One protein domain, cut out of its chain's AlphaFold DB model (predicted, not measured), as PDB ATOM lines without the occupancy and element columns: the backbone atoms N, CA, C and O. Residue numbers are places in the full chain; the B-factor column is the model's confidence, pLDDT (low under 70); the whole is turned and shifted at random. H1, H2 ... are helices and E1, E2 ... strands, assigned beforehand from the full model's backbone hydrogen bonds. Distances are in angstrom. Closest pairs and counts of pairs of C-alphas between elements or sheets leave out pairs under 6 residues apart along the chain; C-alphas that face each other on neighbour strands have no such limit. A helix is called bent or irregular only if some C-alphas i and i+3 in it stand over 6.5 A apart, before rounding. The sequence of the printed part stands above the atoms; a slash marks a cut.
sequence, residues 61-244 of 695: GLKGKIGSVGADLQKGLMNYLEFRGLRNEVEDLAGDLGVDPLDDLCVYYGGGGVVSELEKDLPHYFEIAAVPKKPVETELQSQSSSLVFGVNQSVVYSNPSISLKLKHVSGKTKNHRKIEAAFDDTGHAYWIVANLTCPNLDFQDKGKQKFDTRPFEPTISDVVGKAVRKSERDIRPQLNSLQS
ATOM      1  N   GLY A  61     229.362 129.294 312.186       57.25
ATOM      2  CA  GLY A  61     228.817 128.305 313.123       57.25
ATOM      3  C   GLY A  61     229.407 128.402 314.533       57.25
ATOM      4  O   GLY A  61     228.718 128.098 315.504       57.25
ATOM      5  N   LEU A  62     230.657 128.864 314.661       63.72
ATOM      6  CA  LEU A  62     231.318 129.051 315.961       63.72
ATOM      7  C   LEU A  62     230.741 130.239 316.727       63.72
ATOM      8  O   LEU A  62     230.422 130.107 317.907       63.72
ATOM      9  N   LYS A  63     230.539 131.373 316.045       63.22
ATOM     10  CA  LYS A  63     230.078 132.628 316.656       63.22
ATOM     11  C   LYS A  63     228.793 132.463 317.484       63.22
ATOM     12  O   LYS A  63     228.691 133.027 318.568       63.22
ATOM     13  N   GLY A  64     227.831 131.677 316.990       61.81
ATOM     14  CA  GLY A  64     226.564 131.414 317.682       61.81
ATOM     15  C   GLY A  64     226.640 130.367 318.801       61.81
ATOM     16  O   GLY A  64     225.752 130.336 319.644       61.81
ATOM     17  N   LYS A  65     227.680 129.521 318.824       69.56
ATOM     18  CA  LYS A  65     227.800 128.393 319.765       69.56
ATOM     19  C   LYS A  65     228.716 128.669 320.954       69.56
ATOM     20  O   LYS A  65     228.356 128.323 322.070       69.56
ATOM     21  N   ILE A  66     229.886 129.274 320.732       75.25
ATOM     22  CA  ILE A  66     230.841 129.572 321.820       75.25
ATOM     23  C   ILE A  66     230.690 130.996 322.369       75.25
ATOM     24  O   ILE A  66     231.272 131.321 323.399       75.25
ATOM     25  N   GLY A  67     229.874 131.823 321.711       70.50
ATOM     26  CA  GLY A  67     229.608 133.204 322.094       70.50
ATOM     27  C   GLY A  67     230.585 134.203 321.470       70.50
ATOM     28  O   GLY A  67     231.720 133.891 321.111       70.50
ATOM     29  N   SER A  68     230.119 135.440 321.335       81.44
ATOM     30  CA  SER A  68     230.856 136.564 320.752       81.44
ATOM     31  C   SER A  68     230.425 137.835 321.476       81.44
ATOM     32  O   SER A  68     229.230 137.962 321.749       81.44
ATOM     33  N   VAL A  69     231.329 138.772 321.764       79.19
ATOM     34  CA  VAL A  69     230.915 140.103 322.245       79.19
ATOM     35  C   VAL A  69     230.251 140.870 321.100       79.19
ATOM     36  O   VAL A  69     229.321 141.644 321.313       79.19
ATOM     37  N   GLY A  70     230.659 140.604 319.855       80.94
ATOM     38  CA  GLY A  70     230.013 141.174 318.682       80.94
ATOM     39  C   GLY A  70     230.223 142.686 318.564       80.94
ATOM     40  O   GLY A  70     231.195 143.248 319.066       80.94
ATOM     41  N   ALA A  71     229.290 143.366 317.894       76.88
ATOM     42  CA  ALA A  71     229.354 144.817 317.699       76.88
ATOM     43  C   ALA A  71     229.318 145.604 319.024       76.88
ATOM     44  O   ALA A  71     229.782 146.742 319.085       76.88
ATOM     45  N   ASP A  72     228.838 144.989 320.111       81.75
ATOM     46  CA  ASP A  72     228.869 145.602 321.437       81.75
ATOM     47  C   ASP A  72     230.299 145.771 321.973       81.75
ATOM     48  O   ASP A  72     230.510 146.592 322.861       81.75
ATOM     49  N   LEU A  73     231.308 145.117 321.380       85.62
ATOM     50  CA  LEU A  73     232.717 145.373 321.687       85.62
ATOM     51  C   LEU A  73     233.130 146.813 321.334       85.62
ATOM     52  O   LEU A  73     233.928 147.418 322.047       85.62
ATOM     53  N   GLN A  74     232.558 147.387 320.270       86.12
ATOM     54  CA  GLN A  74     232.813 148.778 319.875       86.12
ATOM     55  C   GLN A  74     232.212 149.757 320.889       86.12
ATOM     56  O   GLN A  74     232.872 150.701 321.318       86.12
ATOM     57  N   LYS A  75     230.978 149.490 321.335       84.25
ATOM     58  CA  LYS A  75     230.337 150.264 322.408       84.25
ATOM     59  C   LYS A  75     231.096 150.112 323.725       84.25
ATOM     60  O   LYS A  75     231.312 151.094 324.425       84.25
ATOM     61  N   GLY A  76     231.548 148.898 324.037       81.81
ATOM     62  CA  GLY A  76     232.361 148.595 325.212       81.81
ATOM     63  C   GLY A  76     233.678 149.369 325.228       81.81
ATOM     64  O   GLY A  76     234.048 149.908 326.268       81.81
ATOM     65  N   LEU A  77     234.344 149.502 324.077       87.69
ATOM     66  CA  LEU A  77     235.519 150.361 323.925       87.69
ATOM     67  C   LEU A  77     235.187 151.829 324.235       87.69
ATOM     68  O   LEU A  77     235.900 152.445 325.023       87.69
ATOM     69  N   MET A  78     234.096 152.379 323.696       84.81
ATOM     70  CA  MET A  78     233.699 153.768 323.980       84.81
ATOM     71  C   MET A  78     233.338 153.988 325.455       84.81
ATOM     72  O   MET A  78     233.785 154.966 326.051       84.81
ATOM     73  N   ASN A  79     232.623 153.048 326.076       83.62
ATOM     74  CA  ASN A  79     232.302 153.095 327.505       83.62
ATOM     75  C   ASN A  79     233.562 152.988 328.378       83.62
ATOM     76  O   ASN A  79     233.673 153.654 329.405       83.62
ATOM     77  N   TYR A  80     234.536 152.163 327.979       83.94
ATOM     78  CA  TYR A  80     235.827 152.074 328.661       83.94
ATOM     79  C   TYR A  80     236.589 153.401 328.581       83.94
ATOM     80  O   TYR A  80     237.144 153.857 329.582       83.94
ATOM     81  N   LEU A  81     236.592 154.043 327.413       85.69
ATOM     82  CA  LEU A  81     237.200 155.360 327.246       85.69
ATOM     83  C   LEU A  81     236.474 156.420 328.075       85.69
ATOM     84  O   LEU A  81     237.133 157.250 328.693       85.69
ATOM     85  N   GLU A  82     235.148 156.363 328.165       86.94
ATOM     86  CA  GLU A  82     234.353 157.250 329.019       86.94
ATOM     87  C   GLU A  82     234.712 157.087 330.493       86.94
ATOM     88  O   GLU A  82     235.038 158.066 331.160       86.94
ATOM     89  N   PHE A  83     234.765 155.847 330.980       83.62
ATOM     90  CA  PHE A  83     235.188 155.538 332.344       83.62
ATOM     91  C   PHE A  83     236.603 156.052 332.652       83.62
ATOM     92  O   PHE A  83     236.891 156.484 333.767       83.62
ATOM     93  N   ARG A  84     237.502 156.021 331.664       81.31
ATOM     94  CA  ARG A  84     238.865 156.557 331.782       81.31
ATOM     95  C   ARG A  84     238.947 158.081 331.635       81.31
ATOM     96  O   ARG A  84     240.036 158.617 331.807       81.31
ATOM     97  N   GLY A  85     237.845 158.763 331.317       84.25
ATOM     98  CA  GLY A  85     237.824 160.197 331.015       84.25
ATOM     99  C   GLY A  85     238.458 160.560 329.665       84.25
ATOM    100  O   GLY A  85     238.802 161.714 329.445       84.25
ATOM    101  N   LEU A  86     238.626 159.582 328.770       85.12
ATOM    102  CA  LEU A  86     239.315 159.699 327.477       85.12
ATOM    103  C   LEU A  86     238.351 159.745 326.284       85.12
ATOM    104  O   LEU A  86     238.783 159.904 325.146       85.12
ATOM    105  N   ARG A  87     237.043 159.591 326.518       85.94
ATOM    106  CA  ARG A  87     236.027 159.641 325.455       85.94
ATOM    107  C   ARG A  87     236.042 160.975 324.710       85.94
ATOM    108  O   ARG A  87     235.979 160.970 323.484       85.94
ATOM    109  N   ASN A  88     236.232 162.076 325.434       84.75
ATOM    110  CA  ASN A  88     236.318 163.413 324.851       84.75
ATOM    111  C   ASN A  88     237.478 163.529 323.850       84.75
ATOM    112  O   ASN A  88     237.321 164.194 322.842       84.75
ATOM    113  N   GLU A  89     238.604 162.829 324.047       85.00
ATOM    114  CA  GLU A  89     239.712 162.864 323.077       85.00
ATOM    115  C   GLU A  89     239.314 162.270 321.717       85.00
ATOM    116  O   GLU A  89     239.760 162.742 320.671       85.00
ATOM    117  N   VAL A  90     238.477 161.227 321.730       85.19
ATOM    118  CA  VAL A  90     237.962 160.584 320.515       85.19
ATOM    119  C   VAL A  90     236.854 161.421 319.885       85.19
ATOM    120  O   VAL A  90     236.816 161.548 318.664       85.19
ATOM    121  N   GLU A  91     235.967 162.002 320.693       85.69
ATOM    122  CA  GLU A  91     234.897 162.882 320.208       85.69
ATOM    123  C   GLU A  91     235.453 164.186 319.622       85.69
ATOM    124  O   GLU A  91     235.017 164.599 318.551       85.69
ATOM    125  N   ASP A  92     236.480 164.773 320.241       83.69
ATOM    126  CA  ASP A  92     237.198 165.934 319.714       83.69
ATOM    127  C   ASP A  92     237.875 165.595 318.383       83.69
ATOM    128  O   ASP A  92     237.761 166.348 317.421       83.69
ATOM    129  N   LEU A  93     238.548 164.441 318.298       83.38
ATOM    130  CA  LEU A  93     239.165 163.977 317.055       83.38
ATOM    131  C   LEU A  93     238.123 163.745 315.947       83.38
ATOM    132  O   LEU A  93     238.355 164.092 314.791       83.38
ATOM    133  N   ALA A  94     236.973 163.166 316.290       83.31
ATOM    134  CA  ALA A  94     235.862 162.968 315.364       83.31
ATOM    135  C   ALA A  94     235.266 164.304 314.899       83.31
ATOM    136  O   ALA A  94     234.989 164.472 313.710       83.31
ATOM    137  N   GLY A  95     235.151 165.273 315.811       81.38
ATOM    138  CA  GLY A  95     234.752 166.648 315.525       81.38
ATOM    139  C   GLY A  95     235.722 167.353 314.577       81.38
ATOM    140  O   GLY A  95     235.282 167.909 313.570       81.38
ATOM    141  N   ASP A  96     237.029 167.250 314.837       79.69
ATOM    142  CA  ASP A  96     238.097 167.811 313.995       79.69
ATOM    143  C   ASP A  96     238.059 167.230 312.564       79.69
ATOM    144  O   ASP A  96     238.368 167.919 311.589       79.69
ATOM    145  N   LEU A  97     237.636 165.971 312.418       76.56
ATOM    146  CA  LEU A  97     237.511 165.277 311.131       76.56
ATOM    147  C   LEU A  97     236.123 165.400 310.476       76.56
ATOM    148  O   LEU A  97     235.977 165.114 309.282       76.56
ATOM    149  N   GLY A  98     235.103 165.830 311.223       80.12
ATOM    150  CA  GLY A  98     233.710 165.881 310.775       80.12
ATOM    151  C   GLY A  98     233.127 164.502 310.446       80.12
ATOM    152  O   GLY A  98     232.447 164.358 309.426       80.12
ATOM    153  N   VAL A  99     233.437 163.496 311.265       77.81
ATOM    154  CA  VAL A  99     233.029 162.090 311.091       77.81
ATOM    155  C   VAL A  99     232.401 161.535 312.371       77.81
ATOM    156  O   VAL A  99     232.552 162.132 313.434       77.81
ATOM    157  N   ASP A 100     231.710 160.397 312.289       85.50
ATOM    158  CA  ASP A 100     231.167 159.741 313.481       85.50
ATOM    159  C   ASP A 100     232.255 158.914 314.211       85.50
ATOM    160  O   ASP A 100     232.964 158.117 313.580       85.50
ATOM    161  N   PRO A 101     232.422 159.063 315.540       75.12
ATOM    162  CA  PRO A 101     233.476 158.371 316.282       75.12
ATOM    163  C   PRO A 101     233.327 156.839 316.275       75.12
ATOM    164  O   PRO A 101     234.333 156.126 316.327       75.12
ATOM    165  N   LEU A 102     232.102 156.312 316.199       76.19
ATOM    166  CA  LEU A 102     231.836 154.876 316.231       76.19
ATOM    167  C   LEU A 102     231.781 154.278 314.820       76.19
ATOM    168  O   LEU A 102     232.366 153.221 314.586       76.19
ATOM    169  N   ASP A 103     231.120 154.944 313.878       76.88
ATOM    170  CA  ASP A 103     230.912 154.390 312.537       76.88
ATOM    171  C   ASP A 103     232.128 154.587 311.616       76.88
ATOM    172  O   ASP A 103     232.445 153.703 310.806       76.88
ATOM    173  N   ASP A 104     232.843 155.709 311.760       78.62
ATOM    174  CA  ASP A 104     233.919 156.096 310.842       78.62
ATOM    175  C   ASP A 104     235.329 155.926 311.433       78.62
ATOM    176  O   ASP A 104     236.255 155.567 310.697       78.62
ATOM    177  N   LEU A 105     235.512 156.140 312.745       84.81
ATOM    178  CA  LEU A 105     236.821 156.013 313.408       84.81
ATOM    179  C   LEU A 105     237.048 154.668 314.107       84.81
ATOM    180  O   LEU A 105     238.204 154.276 314.296       84.81
ATOM    181  N   CYS A 106     235.993 153.934 314.470       89.25
ATOM    182  CA  CYS A 106     236.146 152.625 315.098       89.25
ATOM    183  C   CYS A 106     236.272 151.507 314.051       89.25
ATOM    184  O   CYS A 106     235.433 151.306 313.168       89.25
ATOM    185  N   VAL A 107     237.321 150.700 314.176       91.12
ATOM    186  CA  VAL A 107     237.516 149.495 313.371       91.12
ATOM    187  C   VAL A 107     237.127 148.277 314.186       91.12
ATOM    188  O   VAL A 107     237.724 148.045 315.229       91.12
ATOM    189  N   TYR A 108     236.199 147.468 313.672       93.44
ATOM    190  CA  TYR A 108     235.828 146.179 314.254       93.44
ATOM    191  C   TYR A 108     236.007 145.028 313.267       93.44
ATOM    192  O   TYR A 108     235.558 145.109 312.118       93.44
ATOM    193  N   TYR A 109     236.631 143.948 313.735       92.56
ATOM    194  CA  TYR A 109     236.739 142.678 313.024       92.56
ATOM    195  C   TYR A 109     236.657 141.508 314.002       92.56
ATOM    196  O   TYR A 109     237.103 141.608 315.141       92.56
ATOM    197  N   GLY A 110     236.134 140.381 313.526       91.56
ATOM    198  CA  GLY A 110     236.179 139.114 314.242       91.56
ATOM    199  C   GLY A 110     236.348 137.944 313.282       91.56
ATOM    200  O   GLY A 110     236.015 138.061 312.100       91.56
ATOM    201  N   GLY A 111     236.882 136.841 313.788       88.56
ATOM    202  CA  GLY A 111     237.146 135.614 313.041       88.56
ATOM    203  C   GLY A 111     237.319 134.444 313.999       88.56
ATOM    204  O   GLY A 111     237.641 134.645 315.168       88.56
ATOM    205  N   GLY A 112     237.075 133.224 313.533       86.88
ATOM    206  CA  GLY A 112     237.143 132.037 314.381       86.88
ATOM    207  C   GLY A 112     237.702 130.835 313.652       86.88
ATOM    208  O   GLY A 112     237.782 130.819 312.430       86.88
ATOM    209  N   GLY A 113     238.072 129.823 314.418       82.69
ATOM    210  CA  GLY A 113     238.605 128.585 313.881       82.69
ATOM    211  C   GLY A 113     238.591 127.476 314.918       82.69
ATOM    212  O   GLY A 113     238.179 127.670 316.063       82.69
ATOM    213  N   VAL A 114     239.059 126.308 314.503       80.12
ATOM    214  CA  VAL A 114     239.343 125.181 315.391       80.12
ATOM    215  C   VAL A 114     240.800 124.822 315.201       80.12
ATOM    216  O   VAL A 114     241.257 124.700 314.066       80.12
ATOM    217  N   VAL A 115     241.523 124.702 316.307       77.12
ATOM    218  CA  VAL A 115     242.894 124.194 316.298       77.12
ATOM    219  C   VAL A 115     242.898 122.893 317.074       77.12
ATOM    220  O   VAL A 115     242.444 122.869 318.215       77.12
ATOM    221  N   SER A 116     243.395 121.830 316.455       71.00
ATOM    222  CA  SER A 116     243.561 120.538 317.110       71.00
ATOM    223  C   SER A 116     244.960 120.478 317.731       71.00
ATOM    224  O   SER A 116     245.961 120.471 317.014       71.00
ATOM    225  N   GLU A 117     245.044 120.454 319.062       66.25
ATOM    226  CA  GLU A 117     246.290 120.263 319.812       66.25
ATOM    227  C   GLU A 117     246.162 119.079 320.765       66.25
ATOM    228  O   GLU A 117     245.229 119.039 321.560       66.25
ATOM    229  N   LEU A 118     247.131 118.152 320.733       56.44
ATOM    230  CA  LEU A 118     247.272 117.078 321.731       56.44
ATOM    231  C   LEU A 118     245.933 116.374 322.048       56.44
ATOM    232  O   LEU A 118     245.563 116.240 323.212       56.44
ATOM    233  N   GLU A 119     245.206 115.969 320.998       58.38
ATOM    234  CA  GLU A 119     243.897 115.284 321.060       58.38
ATOM    235  C   GLU A 119     242.699 116.149 321.508       58.38
ATOM    236  O   GLU A 119     241.602 115.623 321.686       58.38
ATOM    237  N   LYS A 120     242.859 117.473 321.640       67.31
ATOM    238  CA  LYS A 120     241.768 118.415 321.925       67.31
ATOM    239  C   LYS A 120     241.516 119.349 320.747       67.31
ATOM    240  O   LYS A 120     242.431 120.013 320.264       67.31
ATOM    241  N   ASP A 121     240.251 119.494 320.375       74.44
ATOM    242  CA  ASP A 121     239.814 120.580 319.505       74.44
ATOM    243  C   ASP A 121     239.562 121.845 320.329       74.44
ATOM    244  O   ASP A 121     238.799 121.850 321.299       74.44
ATOM    245  N   LEU A 122     240.201 122.938 319.916       80.56
ATOM    246  CA  LEU A 122     240.087 124.261 320.519       80.56
ATOM    247  C   LEU A 122     239.267 125.180 319.601       80.56
ATOM    248  O   LEU A 122     239.840 125.976 318.841       80.56
ATOM    249  N   PRO A 123     237.921 125.091 319.636       86.25
ATOM    250  CA  PRO A 123     237.080 126.069 318.971       86.25
ATOM    251  C   PRO A 123     237.310 127.432 319.614       86.25
ATOM    252  O   PRO A 123     237.225 127.589 320.837       86.25
ATOM    253  N   HIS A 124     237.614 128.424 318.788       89.00
ATOM    254  CA  HIS A 124     237.895 129.768 319.256       89.00
ATOM    255  C   HIS A 124     237.320 130.828 318.325       89.00
ATOM    256  O   HIS A 124     237.144 130.623 317.122       89.00
ATOM    257  N   TYR A 125     237.042 131.990 318.901       91.44
ATOM    258  CA  TYR A 125     236.628 133.187 318.190       91.44
ATOM    259  C   TYR A 125     237.401 134.373 318.751       91.44
ATOM    260  O   TYR A 125     237.454 134.569 319.963       91.44
ATOM    261  N   PHE A 126     238.031 135.143 317.877       93.56
ATOM    262  CA  PHE A 126     238.809 136.317 318.228       93.56
ATOM    263  C   PHE A 126     238.174 137.566 317.630       93.56
ATOM    264  O   PHE A 126     237.792 137.586 316.460       93.56
ATOM    265  N   GLU A 127     238.091 138.617 318.436       94.12
ATOM    266  CA  GLU A 127     237.439 139.880 318.110       94.12
ATOM    267  C   GLU A 127     238.354 141.040 318.483       94.12
ATOM    268  O   GLU A 127     239.041 140.990 319.505       94.12
ATOM    269  N   ILE A 128     238.340 142.106 317.688       95.25
ATOM    270  CA  ILE A 128     239.100 143.323 317.966       95.25
ATOM    271  C   ILE A 128     238.293 144.562 317.590       95.25
ATOM    272  O   ILE A 128     237.688 144.618 316.518       95.25
ATOM    273  N   ALA A 129     238.330 145.561 318.468       94.50
ATOM    274  CA  ALA A 129     237.878 146.922 318.239       94.50
ATOM    275  C   ALA A 129     239.054 147.888 318.462       94.50
ATOM    276  O   ALA A 129     239.784 147.755 319.443       94.50
ATOM    277  N   ALA A 130     239.251 148.855 317.568       94.12
ATOM    278  CA  ALA A 130     240.317 149.848 317.693       94.12
ATOM    279  C   ALA A 130     239.847 151.242 317.269       94.12
ATOM    280  O   ALA A 130     239.125 151.368 316.281       94.12
ATOM    281  N   VAL A 131     240.291 152.277 317.984       92.88
ATOM    282  CA  VAL A 131     240.026 153.693 317.681       92.88
ATOM    283  C   VAL A 131     241.319 154.509 317.832       92.88
ATOM    284  O   VAL A 131     242.109 154.214 318.734       92.88
ATOM    285  N   PRO A 132     241.614 155.474 316.945       90.62
ATOM    286  CA  PRO A 132     242.835 156.272 317.041       90.62
ATOM    287  C   PRO A 132     242.840 157.202 318.261       90.62
ATOM    288  O   PRO A 132     241.798 157.677 318.708       90.62
ATOM    289  N   LYS A 133     244.038 157.481 318.777       88.94
ATOM    290  CA  LYS A 133     244.299 158.553 319.744       88.94
ATOM    291  C   LYS A 133     244.431 159.882 319.005       88.94
ATOM    292  O   LYS A 133     244.893 159.907 317.861       88.94
ATOM    293  N   LYS A 134     244.072 160.985 319.666       80.56
ATOM    294  CA  LYS A 134     244.313 162.323 319.121       80.56
ATOM    295  C   LYS A 134     245.829 162.545 318.973       80.56
ATOM    296  O   LYS A 134     246.555 162.342 319.951       80.56
ATOM    297  N   PRO A 135     246.326 162.933 317.786       69.94
ATOM    298  CA  PRO A 135     247.742 163.227 317.605       69.94
ATOM    299  C   PRO A 135     248.186 164.386 318.508       69.94
ATOM    300  O   PRO A 135     247.497 165.399 318.588       69.94
ATOM    301  N   VAL A 136     249.332 164.252 319.179       64.31
ATOM    302  CA  VAL A 136     249.911 165.325 320.011       64.31
ATOM    303  C   VAL A 136     250.899 166.125 319.167       64.31
ATOM    304  O   VAL A 136     251.741 165.540 318.492       64.31
ATOM    305  N   GLU A 137     250.811 167.455 319.216       55.06
ATOM    306  CA  GLU A 137     251.599 168.378 318.377       55.06
ATOM    307  C   GLU A 137     253.115 168.367 318.660       55.06
ATOM    308  O   GLU A 137     253.899 168.856 317.852       55.06
ATOM    309  N   THR A 138     253.571 167.803 319.779       52.25
ATOM    310  CA  THR A 138     254.998 167.780 320.137       52.25
ATOM    311  C   THR A 138     255.676 166.462 319.754       52.25
ATOM    312  O   THR A 138     255.362 165.421 320.330       52.25
ATOM    313  N   GLU A 139     256.696 166.530 318.889       47.88
ATOM    314  CA  GLU A 139     257.550 165.419 318.402       47.88
ATOM    315  C   GLU A 139     258.244 164.567 319.497       47.88
ATOM    316  O   GLU A 139     258.902 163.574 319.194       47.88
ATOM    317  N   LEU A 140     258.115 164.922 320.781       43.75
ATOM    318  CA  LEU A 140     258.888 164.362 321.896       43.75
ATOM    319  C   LEU A 140     258.159 163.320 322.760       43.75
ATOM    320  O   LEU A 140     258.784 162.735 323.644       43.75
ATOM    321  N   GLN A 141     256.876 163.036 322.517       47.38
ATOM    322  CA  GLN A 141     256.171 161.943 323.195       47.38
ATOM    323  C   GLN A 141     255.725 160.900 322.174       47.38
ATOM    324  O   GLN A 141     254.709 161.061 321.504       47.38
ATOM    325  N   SER A 142     256.479 159.805 322.060       54.72
ATOM    326  CA  SER A 142     256.026 158.627 321.323       54.72
ATOM    327  C   SER A 142     254.778 158.075 322.012       54.72
ATOM    328  O   SER A 142     254.878 157.373 323.021       54.72
ATOM    329  N   GLN A 143     253.595 158.408 321.505       66.81
ATOM    330  CA  GLN A 143     252.387 157.729 321.941       66.81
ATOM    331  C   GLN A 143     252.444 156.287 321.438       66.81
ATOM    332  O   GLN A 143     252.545 156.047 320.239       66.81
ATOM    333  N   SER A 144     252.392 155.328 322.357       81.31
ATOM    334  CA  SER A 144     252.195 153.923 322.014       81.31
ATOM    335  C   SER A 144     250.708 153.588 322.047       81.31
ATOM    336  O   SER A 144     249.945 154.112 322.873       81.31
ATOM    337  N   SER A 145     250.291 152.672 321.182       89.38
ATOM    338  CA  SER A 145     248.963 152.079 321.245       89.38
ATOM    339  C   SER A 145     248.773 151.344 322.571       89.38
ATOM    340  O   SER A 145     249.723 150.901 323.223       89.38
ATOM    341  N   SER A 146     247.529 151.254 323.019       89.31
ATOM    342  CA  SER A 146     247.167 150.634 324.287       89.31
ATOM    343  C   SER A 146     246.140 149.549 324.035       89.31
ATOM    344  O   SER A 146     245.124 149.805 323.398       89.31
ATOM    345  N   LEU A 147     246.411 148.353 324.551       90.94
ATOM    346  CA  LEU A 147     245.555 147.183 324.406       90.94
ATOM    347  C   LEU A 147     244.933 146.810 325.751       90.94
ATOM    348  O   LEU A 147     245.644 146.703 326.751       90.94
ATOM    349  N   VAL A 148     243.630 146.552 325.740       90.44
ATOM    350  CA  VAL A 148     242.918 145.801 326.774       90.44
ATOM    351  C   VAL A 148     242.524 144.461 326.170       90.44
ATOM    352  O   VAL A 148     241.755 144.409 325.210       90.44
ATOM    353  N   PHE A 149     243.075 143.380 326.711       90.19
ATOM    354  CA  PHE A 149     242.784 142.034 326.240       90.19
ATOM    355  C   PHE A 149     241.796 141.335 327.178       90.19
ATOM    356  O   PHE A 149     241.905 141.421 328.403       90.19
ATOM    357  N   GLY A 150     240.825 140.644 326.596       89.75
ATOM    358  CA  GLY A 150     239.858 139.809 327.286       89.75
ATOM    359  C   GLY A 150     239.976 138.354 326.854       89.75
ATOM    360  O   GLY A 150     240.297 138.053 325.704       89.75
ATOM    361  N   VAL A 151     239.701 137.447 327.782       89.69
ATOM    362  CA  VAL A 151     239.507 136.027 327.503       89.69
ATOM    363  C   VAL A 151     238.146 135.624 328.040       89.69
ATOM    364  O   VAL A 151     237.861 135.853 329.214       89.69
ATOM    365  N   ASN A 152     237.304 135.028 327.194       88.94
ATOM    366  CA  ASN A 152     235.934 134.645 327.543       88.94
ATOM    367  C   ASN A 152     235.182 135.794 328.241       88.94
ATOM    368  O   ASN A 152     234.573 135.604 329.293       88.94
ATOM    369  N   GLN A 153     235.281 137.004 327.673       85.44
ATOM    370  CA  GLN A 153     234.641 138.231 328.171       85.44
ATOM    371  C   GLN A 153     235.148 138.719 329.543       85.44
ATOM    372  O   GLN A 153     234.585 139.645 330.122       85.44
ATOM    373  N   SER A 154     236.234 138.138 330.059       85.50
ATOM    374  CA  SER A 154     236.908 138.574 331.286       85.50
ATOM    375  C   SER A 154     238.223 139.269 330.948       85.50
ATOM    376  O   SER A 154     239.035 138.731 330.201       85.50
ATOM    377  N   VAL A 155     238.456 140.460 331.502       85.88
ATOM    378  CA  VAL A 155     239.694 141.220 331.259       85.88
ATOM    379  C   VAL A 155     240.883 140.513 331.911       85.88
ATOM    380  O   VAL A 155     240.814 140.136 333.081       85.88
ATOM    381  N   VAL A 156     241.987 140.364 331.175       83.75
ATOM    382  CA  VAL A 156     243.242 139.853 331.741       83.75
ATOM    383  C   VAL A 156     244.093 140.988 332.309       83.75
ATOM    384  O   VAL A 156     244.138 142.091 331.771       83.75
ATOM    385  N   TYR A 157     244.808 140.714 333.403       78.00
ATOM    386  CA  TYR A 157     245.670 141.701 334.070       78.00
ATOM    387  C   TYR A 157     246.923 142.070 333.266       78.00
ATOM    388  O   TYR A 157     247.490 143.144 333.456       78.00
ATOM    389  N   SER A 158     247.369 141.178 332.381       81.12
ATOM    390  CA  SER A 158     248.534 141.387 331.527       81.12
ATOM    391  C   SER A 158     248.236 140.938 330.107       81.12
ATOM    392  O   SER A 158     247.740 139.830 329.905       81.12
ATOM    393  N   ASN A 159     248.589 141.771 329.129       84.50
ATOM    394  CA  ASN A 159     248.399 141.438 327.724       84.50
ATOM    395  C   ASN A 159     249.302 140.264 327.306       84.50
ATOM    396  O   ASN A 159     250.493 140.262 327.642       84.50
ATOM    397  N   PRO A 160     248.767 139.287 326.555       83.81
ATOM    398  CA  PRO A 160     249.548 138.157 326.074       83.81
ATOM    399  C   PRO A 160     250.579 138.587 325.016       83.81
ATOM    400  O   PRO A 160     250.353 139.511 324.233       83.81
ATOM    401  N   SER A 161     251.717 137.890 324.974       85.88
ATOM    402  CA  SER A 161     252.691 138.023 323.885       85.88
ATOM    403  C   SER A 161     252.240 137.150 322.721       85.88
ATOM    404  O   SER A 161     252.166 135.941 322.886       85.88
ATOM    405  N   ILE A 162     251.965 137.743 321.559       89.12
ATOM    406  CA  ILE A 162     251.400 137.043 320.397       89.12
ATOM    407  C   ILE A 162     252.268 137.348 319.178       89.12
ATOM    408  O   ILE A 162     252.482 138.517 318.847       89.12
ATOM    409  N   SER A 163     252.762 136.313 318.497       90.00
ATOM    410  CA  SER A 163     253.482 136.486 317.238       90.00
ATOM    411  C   SER A 163     252.493 136.720 316.097       90.00
ATOM    412  O   SER A 163     251.656 135.879 315.784       90.00
ATOM    413  N   LEU A 164     252.587 137.888 315.463       89.31
ATOM    414  CA  LEU A 164     251.715 138.313 314.375       89.31
ATOM    415  C   LEU A 164     252.509 138.435 313.084       89.31
ATOM    416  O   LEU A 164     253.519 139.142 313.047       89.31
ATOM    417  N   LYS A 165     252.018 137.819 312.007       89.00
ATOM    418  CA  LYS A 165     252.596 137.940 310.661       89.00
ATOM    419  C   LYS A 165     251.618 138.651 309.737       89.00
ATOM    420  O   LYS A 165     250.673 138.051 309.230       89.00
ATOM    421  N   LEU A 166     251.844 139.943 309.510       86.81
ATOM    422  CA  LEU A 166     250.865 140.827 308.877       86.81
ATOM    423  C   LEU A 166     251.354 141.331 307.518       86.81
ATOM    424  O   LEU A 166     252.480 141.804 307.381       86.81
ATOM    425  N   LYS A 167     250.480 141.282 306.508       80.56
ATOM    426  CA  LYS A 167     250.660 142.008 305.237       80.56
ATOM    427  C   LYS A 167     250.062 143.413 305.360       80.56
ATOM    428  O   LYS A 167     248.853 143.518 305.570       80.56
ATOM    429  N   HIS A 168     250.873 144.454 305.193       76.69
ATOM    430  CA  HIS A 168     250.436 145.860 305.205       76.69
ATOM    431  C   HIS A 168     249.918 146.314 303.833       76.69
ATOM    432  O   HIS A 168     250.181 145.656 302.823       76.69
ATOM    433  N   VAL A 169     249.245 147.471 303.762       71.69
ATOM    434  CA  VAL A 169     248.756 148.054 302.489       71.69
ATOM    435  C   VAL A 169     249.893 148.288 301.479       71.69
ATOM    436  O   VAL A 169     249.682 148.196 300.274       71.69
ATOM    437  N   SER A 170     251.123 148.500 301.959       69.88
ATOM    438  CA  SER A 170     252.333 148.612 301.125       69.88
ATOM    439  C   SER A 170     252.771 147.308 300.437       69.88
ATOM    440  O   SER A 170     253.766 147.307 299.716       69.88
ATOM    441  N   GLY A 171     252.098 146.184 300.699       71.12
ATOM    442  CA  GLY A 171     252.481 144.852 300.222       71.12
ATOM    443  C   GLY A 171     253.617 144.200 301.023       71.12
ATOM    444  O   GLY A 171     253.866 143.005 300.865       71.12
ATOM    445  N   LYS A 172     254.283 144.939 301.924       76.06
ATOM    446  CA  LYS A 172     255.330 144.399 302.803       76.06
ATOM    447  C   LYS A 172     254.723 143.549 303.916       76.06
ATOM    448  O   LYS A 172     253.715 143.921 304.521       76.06
ATOM    449  N   THR A 173     255.373 142.427 304.212       84.38
ATOM    450  CA  THR A 173     255.048 141.600 305.380       84.38
ATOM    451  C   THR A 173     255.915 142.038 306.555       84.38
ATOM    452  O   THR A 173     257.135 142.120 306.404       84.38
ATOM    453  N   LYS A 174     255.305 142.329 307.705       84.06
ATOM    454  CA  LYS A 174     256.004 142.640 308.958       84.06
ATOM    455  C   LYS A 174     255.592 141.654 310.046       84.06
ATOM    456  O   LYS A 174     254.471 141.143 310.043       84.06
ATOM    457  N   ASN A 175     256.520 141.408 310.966       88.62
ATOM    458  CA  ASN A 175     256.285 140.581 312.139       88.62
ATOM    459  C   ASN A 175     256.176 141.476 313.372       88.62
ATOM    460  O   ASN A 175     257.039 142.328 313.588       88.62
ATOM    461  N   HIS A 176     255.155 141.251 314.191       88.69
ATOM    462  CA  HIS A 176     254.953 141.948 315.460       88.69
ATOM    463  C   HIS A 176     254.867 140.916 316.586       88.69
ATOM    464  O   HIS A 176     254.412 139.801 316.366       88.69
ATOM    465  N   ARG A 177     255.334 141.266 317.789       86.31
ATOM    466  CA  ARG A 177     255.265 140.382 318.977       86.31
ATOM    467  C   ARG A 177     254.105 140.720 319.923       86.31
ATOM    468  O   ARG A 177     253.947 140.079 320.959       86.31
ATOM    469  N   LYS A 178     253.354 141.774 319.604       89.38
ATOM    470  CA  LYS A 178     252.234 142.310 320.383       89.38
ATOM    471  C   LYS A 178     251.199 142.906 319.432       89.38
ATOM    472  O   LYS A 178     251.585 143.422 318.381       89.38
ATOM    473  N   ILE A 179     249.920 142.862 319.809       90.69
ATOM    474  CA  ILE A 179     248.821 143.406 318.993       90.69
ATOM    475  C   ILE A 179     248.916 144.928 318.917       90.69
ATOM    476  O   ILE A 179     248.828 145.480 317.827       90.69
ATOM    477  N   GLU A 180     249.167 145.617 320.032       91.25
ATOM    478  CA  GLU A 180     249.289 147.077 320.057       91.25
ATOM    479  C   GLU A 180     250.413 147.584 319.144       91.25
ATOM    480  O   GLU A 180     250.216 148.520 318.374       91.25
ATOM    481  N   ALA A 181     251.540 146.871 319.105       88.44
ATOM    482  CA  ALA A 181     252.673 147.214 318.251       88.44
ATOM    483  C   ALA A 181     252.381 147.039 316.749       88.44
ATOM    484  O   ALA A 181     253.170 147.494 315.924       88.44
ATOM    485  N   ALA A 182     251.306 146.336 316.374       88.81
ATOM    486  CA  ALA A 182     250.864 146.231 314.983       88.81
ATOM    487  C   ALA A 182     250.129 147.489 314.496       88.81
ATOM    488  O   ALA A 182     250.056 147.722 313.290       88.81
ATOM    489  N   PHE A 183     249.597 148.282 315.428       87.75
ATOM    490  CA  PHE A 183     248.928 149.553 315.158       87.75
ATOM    491  C   PHE A 183     249.861 150.760 315.310       87.75
ATOM    492  O   PHE A 183     249.532 151.836 314.812       87.75
ATOM    493  N   ASP A 184     251.020 150.580 315.947       81.00
ATOM    494  CA  ASP A 184     252.036 151.621 316.087       81.00
ATOM    495  C   ASP A 184     252.726 151.909 314.742       81.00
ATOM    496  O   ASP A 184     253.355 151.044 314.125       81.00
ATOM    497  N   ASP A 185     252.649 153.163 314.299       69.81
ATOM    498  CA  ASP A 185     253.461 153.712 313.212       69.81
ATOM    499  C   ASP A 185     253.896 155.138 313.586       69.81
ATOM    500  O   ASP A 185     253.382 155.741 314.526       69.81
ATOM    501  N   THR A 186     254.857 155.683 312.848       58.78
ATOM    502  CA  THR A 186     255.311 157.074 312.908       58.78
ATOM    503  C   THR A 186     254.126 158.052 312.974       58.78
ATOM    504  O   THR A 186     253.476 158.333 311.969       58.78
ATOM    505  N   GLY A 187     253.839 158.543 314.183       66.94
ATOM    506  CA  GLY A 187     252.892 159.629 314.448       66.94
ATOM    507  C   GLY A 187     251.462 159.244 314.845       66.94
ATOM    508  O   GLY A 187     250.697 160.163 315.118       66.94
ATOM    509  N   HIS A 188     251.091 157.956 314.911       82.62
ATOM    510  CA  HIS A 188     249.717 157.533 315.248       82.62
ATOM    511  C   HIS A 188     249.692 156.392 316.264       82.62
ATOM    512  O   HIS A 188     250.423 155.414 316.122       82.62
ATOM    513  N   ALA A 189     248.796 156.493 317.244       88.00
ATOM    514  CA  ALA A 189     248.566 155.486 318.277       88.00
ATOM    515  C   ALA A 189     247.073 155.162 318.388       88.00
ATOM    516  O   ALA A 189     246.234 155.969 317.992       88.00
ATOM    517  N   TYR A 190     246.733 153.996 318.940       91.94
ATOM    518  CA  TYR A 190     245.349 153.514 319.024       91.94
ATOM    519  C   TYR A 190     244.975 153.053 320.437       91.94
ATOM    520  O   TYR A 190     245.804 152.523 321.179       91.94
ATOM    521  N   TRP A 191     243.707 153.226 320.804       92.38
ATOM    522  CA  TRP A 191     243.056 152.491 321.885       92.38
ATOM    523  C   TRP A 191     242.436 151.223 321.303       92.38
ATOM    524  O   TRP A 191     241.652 151.291 320.359       92.38
ATOM    525  N   ILE A 192     242.814 150.067 321.839       93.19
ATOM    526  CA  ILE A 192     242.474 148.755 321.292       93.19
ATOM    527  C   ILE A 192     241.849 147.912 322.398       93.19
ATOM    528  O   ILE A 192     242.399 147.798 323.492       93.19
ATOM    529  N   VAL A 193     240.725 147.276 322.093       92.88
ATOM    530  CA  VAL A 193     240.131 146.224 322.915       92.88
ATOM    531  C   VAL A 193     240.044 144.967 322.063       92.88
ATOM    532  O   VAL A 193     239.574 145.014 320.928       92.88
ATOM    533  N   ALA A 194     240.495 143.840 322.598       93.81
ATOM    534  CA  ALA A 194     240.396 142.553 321.925       93.81
ATOM    535  C   ALA A 194     239.866 141.486 322.877       93.81
ATOM    536  O   ALA A 194     240.135 141.545 324.074       93.81
ATOM    537  N   ASN A 195     239.139 140.504 322.353       93.12
ATOM    538  CA  ASN A 195     238.620 139.392 323.138       93.12
ATOM    539  C   ASN A 195     238.852 138.064 322.412       93.12
ATOM    540  O   ASN A 195     238.542 137.936 321.227       93.12
ATOM    541  N   LEU A 196     239.384 137.078 323.135       92.62
ATOM    542  CA  LEU A 196     239.487 135.690 322.697       92.62
ATOM    543  C   LEU A 196     238.463 134.847 323.457       92.62
ATOM    544  O   LEU A 196     238.568 134.674 324.669       92.62
ATOM    545  N   THR A 197     237.497 134.285 322.744       91.81
ATOM    546  CA  THR A 197     236.547 133.323 323.297       91.81
ATOM    547  C   THR A 197     236.988 131.914 322.927       91.81
ATOM    548  O   THR A 197     237.050 131.582 321.747       91.81
ATOM    549  N   CYS A 198     237.299 131.088 323.921       89.94
ATOM    550  CA  CYS A 198     237.639 129.679 323.767       89.94
ATOM    551  C   CYS A 198     237.174 128.907 325.018       89.94
ATOM    552  O   CYS A 198     237.654 129.204 326.118       89.94
ATOM    553  N   PRO A 199     236.254 127.930 324.889       84.25
ATOM    554  CA  PRO A 199     235.732 127.180 326.035       84.25
ATOM    555  C   PRO A 199     236.809 126.428 326.829       84.25
ATOM    556  O   PRO A 199     236.747 126.385 328.053       84.25
ATOM    557  N   ASN A 200     237.818 125.892 326.135       82.31
ATOM    558  CA  ASN A 200     238.838 125.008 326.703       82.31
ATOM    559  C   ASN A 200     240.237 125.628 326.625       82.31
ATOM    560  O   ASN A 200     241.142 125.068 326.017       82.31
ATOM    561  N   LEU A 201     240.419 126.809 327.222       85.75
ATOM    562  CA  LEU A 201     241.732 127.447 327.255       85.75
ATOM    563  C   LEU A 201     242.589 126.907 328.410       85.75
ATOM    564  O   LEU A 201     242.253 127.094 329.582       85.75
ATOM    565  N   ASP A 202     243.722 126.288 328.075       83.00
ATOM    566  CA  ASP A 202     244.682 125.782 329.057       83.00
ATOM    567  C   ASP A 202     245.558 126.937 329.587       83.00
ATOM    568  O   ASP A 202     246.538 127.371 328.973       83.00
ATOM    569  N   PHE A 203     245.183 127.467 330.754       85.12
ATOM    570  CA  PHE A 203     245.959 128.496 331.443       85.12
ATOM    571  C   PHE A 203     247.180 127.893 332.152       85.12
ATOM    572  O   PHE A 203     247.087 126.903 332.874       85.12
ATOM    573  N   GLN A 204     248.329 128.542 331.991       83.06
ATOM    574  CA  GLN A 204     249.604 128.174 332.613       83.06
ATOM    575  C   GLN A 204     249.697 128.615 334.081       83.06
ATOM    576  O   GLN A 204     250.633 128.241 334.788       83.06
ATOM    577  N   ASP A 205     248.754 129.433 334.547       81.44
ATOM    578  CA  ASP A 205     248.711 129.952 335.904       81.44
ATOM    579  C   ASP A 205     247.289 129.938 336.488       81.44
ATOM    580  O   ASP A 205     246.283 130.050 335.788       81.44
ATOM    581  N   LYS A 206     247.196 129.854 337.822       74.75
ATOM    582  CA  LYS A 206     245.906 129.862 338.540       74.75
ATOM    583  C   LYS A 206     245.137 131.179 338.384       74.75
ATOM    584  O   LYS A 206     243.929 131.202 338.602       74.75
ATOM    585  N   GLY A 207     245.832 132.264 338.037       69.25
ATOM    586  CA  GLY A 207     245.254 133.589 337.838       69.25
ATOM    587  C   GLY A 207     244.602 133.791 336.471       69.25
ATOM    588  O   GLY A 207     244.051 134.868 336.248       69.25
ATOM    589  N   LYS A 208     244.655 132.793 335.572       74.81
ATOM    590  CA  LYS A 208     244.171 132.893 334.186       74.81
ATOM    591  C   LYS A 208     244.822 134.046 333.407       74.81
ATOM    592  O   LYS A 208     244.179 134.714 332.601       74.81
ATOM    593  N   GLN A 209     246.094 134.315 333.682       71.19
ATOM    594  CA  GLN A 209     246.842 135.432 333.106       71.19
ATOM    595  C   GLN A 209     247.749 134.999 331.955       71.19
ATOM    596  O   GLN A 209     248.100 135.822 331.111       71.19
ATOM    597  N   LYS A 210     248.148 133.726 331.914       80.50
ATOM    598  CA  LYS A 210     249.045 133.176 330.898       80.50
ATOM    599  C   LYS A 210     248.422 131.949 330.267       80.50
ATOM    600  O   LYS A 210     247.940 131.066 330.964       80.50
ATOM    601  N   PHE A 211     248.468 131.882 328.950       87.38
ATOM    602  CA  PHE A 211     248.049 130.733 328.162       87.38
ATOM    603  C   PHE A 211     248.934 130.655 326.920       87.38
ATOM    604  O   PHE A 211     249.607 131.632 326.571       87.38
ATOM    605  N   ASP A 212     248.963 129.495 326.275       87.25
ATOM    606  CA  ASP A 212     249.686 129.351 325.019       87.25
ATOM    607  C   ASP A 212     248.928 130.051 323.890       87.25
ATOM    608  O   ASP A 212     247.791 129.710 323.576       87.25
ATOM    609  N   THR A 213     249.545 131.063 323.290       88.69
ATOM    610  CA  THR A 213     248.927 131.851 322.222       88.69
ATOM    611  C   THR A 213     249.117 131.236 320.846       88.69
ATOM    612  O   THR A 213     248.338 131.558 319.951       88.69
ATOM    613  N   ARG A 214     250.125 130.368 320.674       88.75
ATOM    614  CA  ARG A 214     250.530 129.779 319.384       88.75
ATOM    615  C   ARG A 214     249.374 129.160 318.588       88.75
ATOM    616  O   ARG A 214     249.326 129.423 317.386       88.75
ATOM    617  N   PRO A 215     248.411 128.445 319.207       89.00
ATOM    618  CA  PRO A 215     247.264 127.884 318.485       89.00
ATOM    619  C   PRO A 215     246.439 128.957 317.771       89.00
ATOM    620  O   PRO A 215     245.924 128.751 316.678       89.00
ATOM    621  N   PHE A 216     246.334 130.134 318.382       90.19
ATOM    622  CA  PHE A 216     245.434 131.201 317.958       90.19
ATOM    623  C   PHE A 216     246.121 132.230 317.051       90.19
ATOM    624  O   PHE A 216     245.446 133.054 316.434       90.19
ATOM    625  N   GLU A 217     247.454 132.200 316.943       91.62
ATOM    626  CA  GLU A 217     248.245 133.164 316.169       91.62
ATOM    627  C   GLU A 217     247.800 133.323 314.705       91.62
ATOM    628  O   GLU A 217     247.772 134.470 314.246       91.62
ATOM    629  N   PRO A 218     247.409 132.267 313.959       89.56
ATOM    630  CA  PRO A 218     246.913 132.418 312.589       89.56
ATOM    631  C   PRO A 218     245.617 133.235 312.514       89.56
ATOM    632  O   PRO A 218     245.550 134.214 311.765       89.56
ATOM    633  N   THR A 219     244.621 132.884 313.332       90.25
ATOM    634  CA  THR A 219     243.323 133.572 313.392       90.25
ATOM    635  C   THR A 219     243.496 135.014 313.862       90.25
ATOM    636  O   THR A 219     242.984 135.944 313.237       90.25
ATOM    637  N   ILE A 220     244.288 135.227 314.918       93.56
ATOM    638  CA  ILE A 220     244.577 136.565 315.442       93.56
ATOM    639  C   ILE A 220     245.326 137.395 314.388       93.56
ATOM    640  O   ILE A 220     244.981 138.555 314.171       93.56
ATOM    641  N   SER A 221     246.303 136.819 313.680       92.88
ATOM    642  CA  SER A 221     247.041 137.513 312.615       92.88
ATOM    643  C   SER A 221     246.137 137.951 311.467       92.88
ATOM    644  O   SER A 221     246.286 139.065 310.962       92.88
ATOM    645  N   ASP A 222     245.193 137.110 311.044       90.44
ATOM    646  CA  ASP A 222     244.262 137.475 309.977       90.44
ATOM    647  C   ASP A 222     243.319 138.608 310.410       90.44
ATOM    648  O   ASP A 222     243.208 139.628 309.721       90.44
ATOM    649  N   VAL A 223     242.705 138.483 311.592       93.19
ATOM    650  CA  VAL A 223     241.771 139.482 312.132       93.19
ATOM    651  C   VAL A 223     242.471 140.819 312.400       93.19
ATOM    652  O   VAL A 223     242.005 141.863 311.934       93.19
ATOM    653  N   VAL A 224     243.627 140.810 313.075       94.19
ATOM    654  CA  VAL A 224     244.433 142.020 313.310       94.19
ATOM    655  C   VAL A 224     244.913 142.607 311.984       94.19
ATOM    656  O   VAL A 224     244.838 143.816 311.782       94.19
ATOM    657  N   GLY A 225     245.334 141.775 311.030       90.81
ATOM    658  CA  GLY A 225     245.752 142.226 309.704       90.81
ATOM    659  C   GLY A 225     244.633 142.925 308.929       90.81
ATOM    660  O   GLY A 225     244.873 143.954 308.296       90.81
ATOM    661  N   LYS A 226     243.399 142.409 308.994       91.56
ATOM    662  CA  LYS A 226     242.208 143.061 308.426       91.56
ATOM    663  C   LYS A 226     241.957 144.421 309.090       91.56
ATOM    664  O   LYS A 226     241.742 145.404 308.374       91.56
ATOM    665  N   ALA A 227     242.057 144.493 310.419       92.56
ATOM    666  CA  ALA A 227     241.872 145.725 311.183       92.56
ATOM    667  C   ALA A 227     242.922 146.797 310.847       92.56
ATOM    668  O   ALA A 227     242.562 147.919 310.483       92.56
ATOM    669  N   VAL A 228     244.208 146.433 310.863       90.56
ATOM    670  CA  VAL A 228     245.322 147.331 310.524       90.56
ATOM    671  C   VAL A 228     245.193 147.843 309.089       90.56
ATOM    672  O   VAL A 228     245.252 149.049 308.870       90.56
ATOM    673  N   ARG A 229     244.922 146.975 308.102       88.25
ATOM    674  CA  ARG A 229     244.747 147.412 306.700       88.25
ATOM    675  C   ARG A 229     243.576 148.374 306.524       88.25
ATOM    676  O   ARG A 229     243.669 149.291 305.709       88.25
ATOM    677  N   LYS A 230     242.462 148.156 307.233       86.00
ATOM    678  CA  LYS A 230     241.322 149.083 307.202       86.00
ATOM    679  C   LYS A 230     241.721 150.431 307.795       86.00
ATOM    680  O   LYS A 230     241.473 151.448 307.155       86.00
ATOM    681  N   SER A 231     242.396 150.428 308.942       87.38
ATOM    682  CA  SER A 231     242.897 151.650 309.574       87.38
ATOM    683  C   SER A 231     243.872 152.420 308.668       87.38
ATOM    684  O   SER A 231     243.671 153.603 308.397       87.38
ATOM    685  N   GLU A 232     244.859 151.734 308.078       86.19
ATOM    686  CA  GLU A 232     245.825 152.317 307.134       86.19
ATOM    687  C   GLU A 232     245.163 152.922 305.888       86.19
ATOM    688  O   GLU A 232     245.640 153.925 305.356       86.19
ATOM    689  N   ARG A 233     244.085 152.302 305.395       82.62
ATOM    690  CA  ARG A 233     243.411 152.709 304.158       82.62
ATOM    691  C   ARG A 233     242.393 153.825 304.371       82.62
ATOM    692  O   ARG A 233     242.300 154.708 303.520       82.62
ATOM    693  N   ASP A 234     241.614 153.745 305.445       82.56
ATOM    694  CA  ASP A 234     240.400 154.547 305.613       82.56
ATOM    695  C   ASP A 234     240.578 155.665 306.662       82.56
ATOM    696  O   ASP A 234     240.084 156.770 306.440       82.56
ATOM    697  N   ILE A 235     241.328 155.421 307.747       85.88
ATOM    698  CA  ILE A 235     241.456 156.341 308.898       85.88
ATOM    699  C   ILE A 235     242.751 157.153 308.822       85.88
ATOM    700  O   ILE A 235     242.741 158.379 308.905       85.88
ATOM    701  N   ARG A 236     243.887 156.490 308.591       83.25
ATOM    702  CA  ARG A 236     245.211 157.128 308.557       83.25
ATOM    703  C   ARG A 236     245.323 158.326 307.598       83.25
ATOM    704  O   ARG A 236     245.963 159.306 307.976       83.25
ATOM    705  N   PRO A 237     244.735 158.315 306.382       83.44
ATOM    706  CA  PRO A 237     244.778 159.489 305.511       83.44
ATOM    707  C   PRO A 237     244.124 160.732 306.125       83.44
ATOM    708  O   PRO A 237     244.550 161.835 305.798       83.44
ATOM    709  N   GLN A 238     243.124 160.541 306.990       82.06
ATOM    710  CA  GLN A 238     242.416 161.606 307.703       82.06
ATOM    711  C   GLN A 238     243.248 162.105 308.891       82.06
ATOM    712  O   GLN A 238     243.436 163.299 309.061       82.06
ATOM    713  N   LEU A 239     243.866 161.206 309.661       81.00
ATOM    714  CA  LEU A 239     244.751 161.616 310.762       81.00
ATOM    715  C   LEU A 239     245.977 162.401 310.265       81.00
ATOM    716  O   LEU A 239     246.398 163.376 310.881       81.00
ATOM    717  N   ASN A 240     246.537 162.011 309.117       81.00
ATOM    718  CA  ASN A 240     247.655 162.726 308.498       81.00
ATOM    719  C   ASN A 240     247.282 164.142 308.016       81.00
ATOM    720  O   ASN A 240     248.177 164.982 307.884       81.00
ATOM    721  N   SER A 241     246.008 164.417 307.694       74.06
ATOM    722  CA  SER A 241     245.598 165.769 307.291       74.06
ATOM    723  C   SER A 241     245.560 166.731 308.477       74.06
ATOM    724  O   SER A 241     245.862 167.903 308.279       74.06
ATOM    725  N   LEU A 242     245.322 166.229 309.695       71.69
ATOM    726  CA  LEU A 242     245.378 167.014 310.933       71.69
ATOM    727  C   LEU A 242     246.805 167.399 311.359       71.69
ATOM    728  O   LEU A 242     246.997 168.451 311.950       71.69
ATOM    729  N   GLN A 243     247.814 166.575 311.049       67.56
ATOM    730  CA  GLN A 243     249.224 166.842 311.395       67.56
ATOM    731  C   GLN A 243     249.949 167.781 310.409       67.56
ATOM    732  O   GLN A 243     251.120 168.098 310.603       67.56
ATOM    733  N   SER A 244     249.307 168.191 309.310       57.72
ATOM    734  CA  SER A 244     249.912 169.082 308.311       57.72
ATOM    735  C   SER A 244     249.565 170.548 308.620       57.72
ATOM    736  O   SER A 244     248.383 170.855 308.703       57.72
TER     737      SER A 244
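What this domain is: This is residues 61 to 244 of the 695 residues of an uncharacterized protein of candidate division MSBL1 archaeon SCGC-AAA259I09 (UniProt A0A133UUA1). A twisted sheet of four strands, with the long hairpin E1 and E2 at one side, has the long helix H5 over one face and the helices H1 and H2 over the other. The small hairpin E4 and E5 packs on H5 through E4, and H3 sits near one end of the sheet. The printed part has 184 residues with five named helices and six named strands, in the order H1 H2 H3 E1 E2 E3 E4 E5 H4 E6 H5, of mixed class. The large sheet is mixed, in the order E1, E2, E6, E3. The whole is compact, with a radius of gyration of the C-alphas of 16.6 A, yet elongated, spanning 56 by 36 by 31 A.

How they stand to each other: E1, residues 107 to 117, and E2, residues 120 to 132, form an antiparallel hairpin, with N 111 and O 126 2.9 A apart, within hydrogen-bond range. E6, residues 190 to 197, is antiparallel to E2, with N 129 and O 193 at 2.8 A. E3, residues 146 to 151, is parallel to E6, with N 148 and O 192 at 2.8 A. H5, residues 214 to 242, is on the sheet; the C-alphas of Gly 110 and Val 223 are its closest to E1, at 6.0 A. On the opposite face, H2, residues 72 to 83, lies over E2 and E6 at a height of 9.1 A over the sheet. H1, residues 61 to 66, on the same face as H2, lies over E2 at a height of 8.4 A. H3, residues 87 to 97, only grazes the sheet and touches H2 only at the corner, with the C-alphas of Leu 81 and Arg 87 closest at 4.8 A. E4, residues 164 to 167, and E5, residues 173 to 176, form an antiparallel hairpin, with N 166 and O 174 at 2.9 A; the C-alphas of Leu 164 and Ser 221 are the closest of E4 and H5, at 5.1 A. H4, residues 180 to 183, on the same face as H5, only just touches it, with 3 pairs of C-alphas within 8 A, the closest being those of Phe 183 and Val 228 at 6.3 A. In H2 and H3 every O i to N i+4 pair is within hydrogen-bond range; in H1 1 of 2 and in H5 18 of 25 are, and H4 is too short for such a pair.

Where its parts are: E2 is 38.2 A long, E1 31.2 A and E6 22.4 A from first to last C-alpha. H5 measures 38.5 A, from C-alpha 214 at (250.530, 129.779, 319.384) to C-alpha 242 at (245.378, 167.014, 310.933); it is irregular, with C-alphas 215 and 218 7.4 A apart, and has a kink of 43 degrees near residue 235. H1 begins at C-alpha 61, at (228.817, 128.305, 313.123).

The domain as a whole: The two C-alphas farthest apart, those of Glu 119 and Ser 244, are 55.6 A apart. The printed part has no cut. The links E2 to E3, E3 to E4 and E6 to H5 are long. The mean pLDDT of the printed part is 82.0, and 25 residues are under 70, among them residues 61 to 65 and 135 to 143.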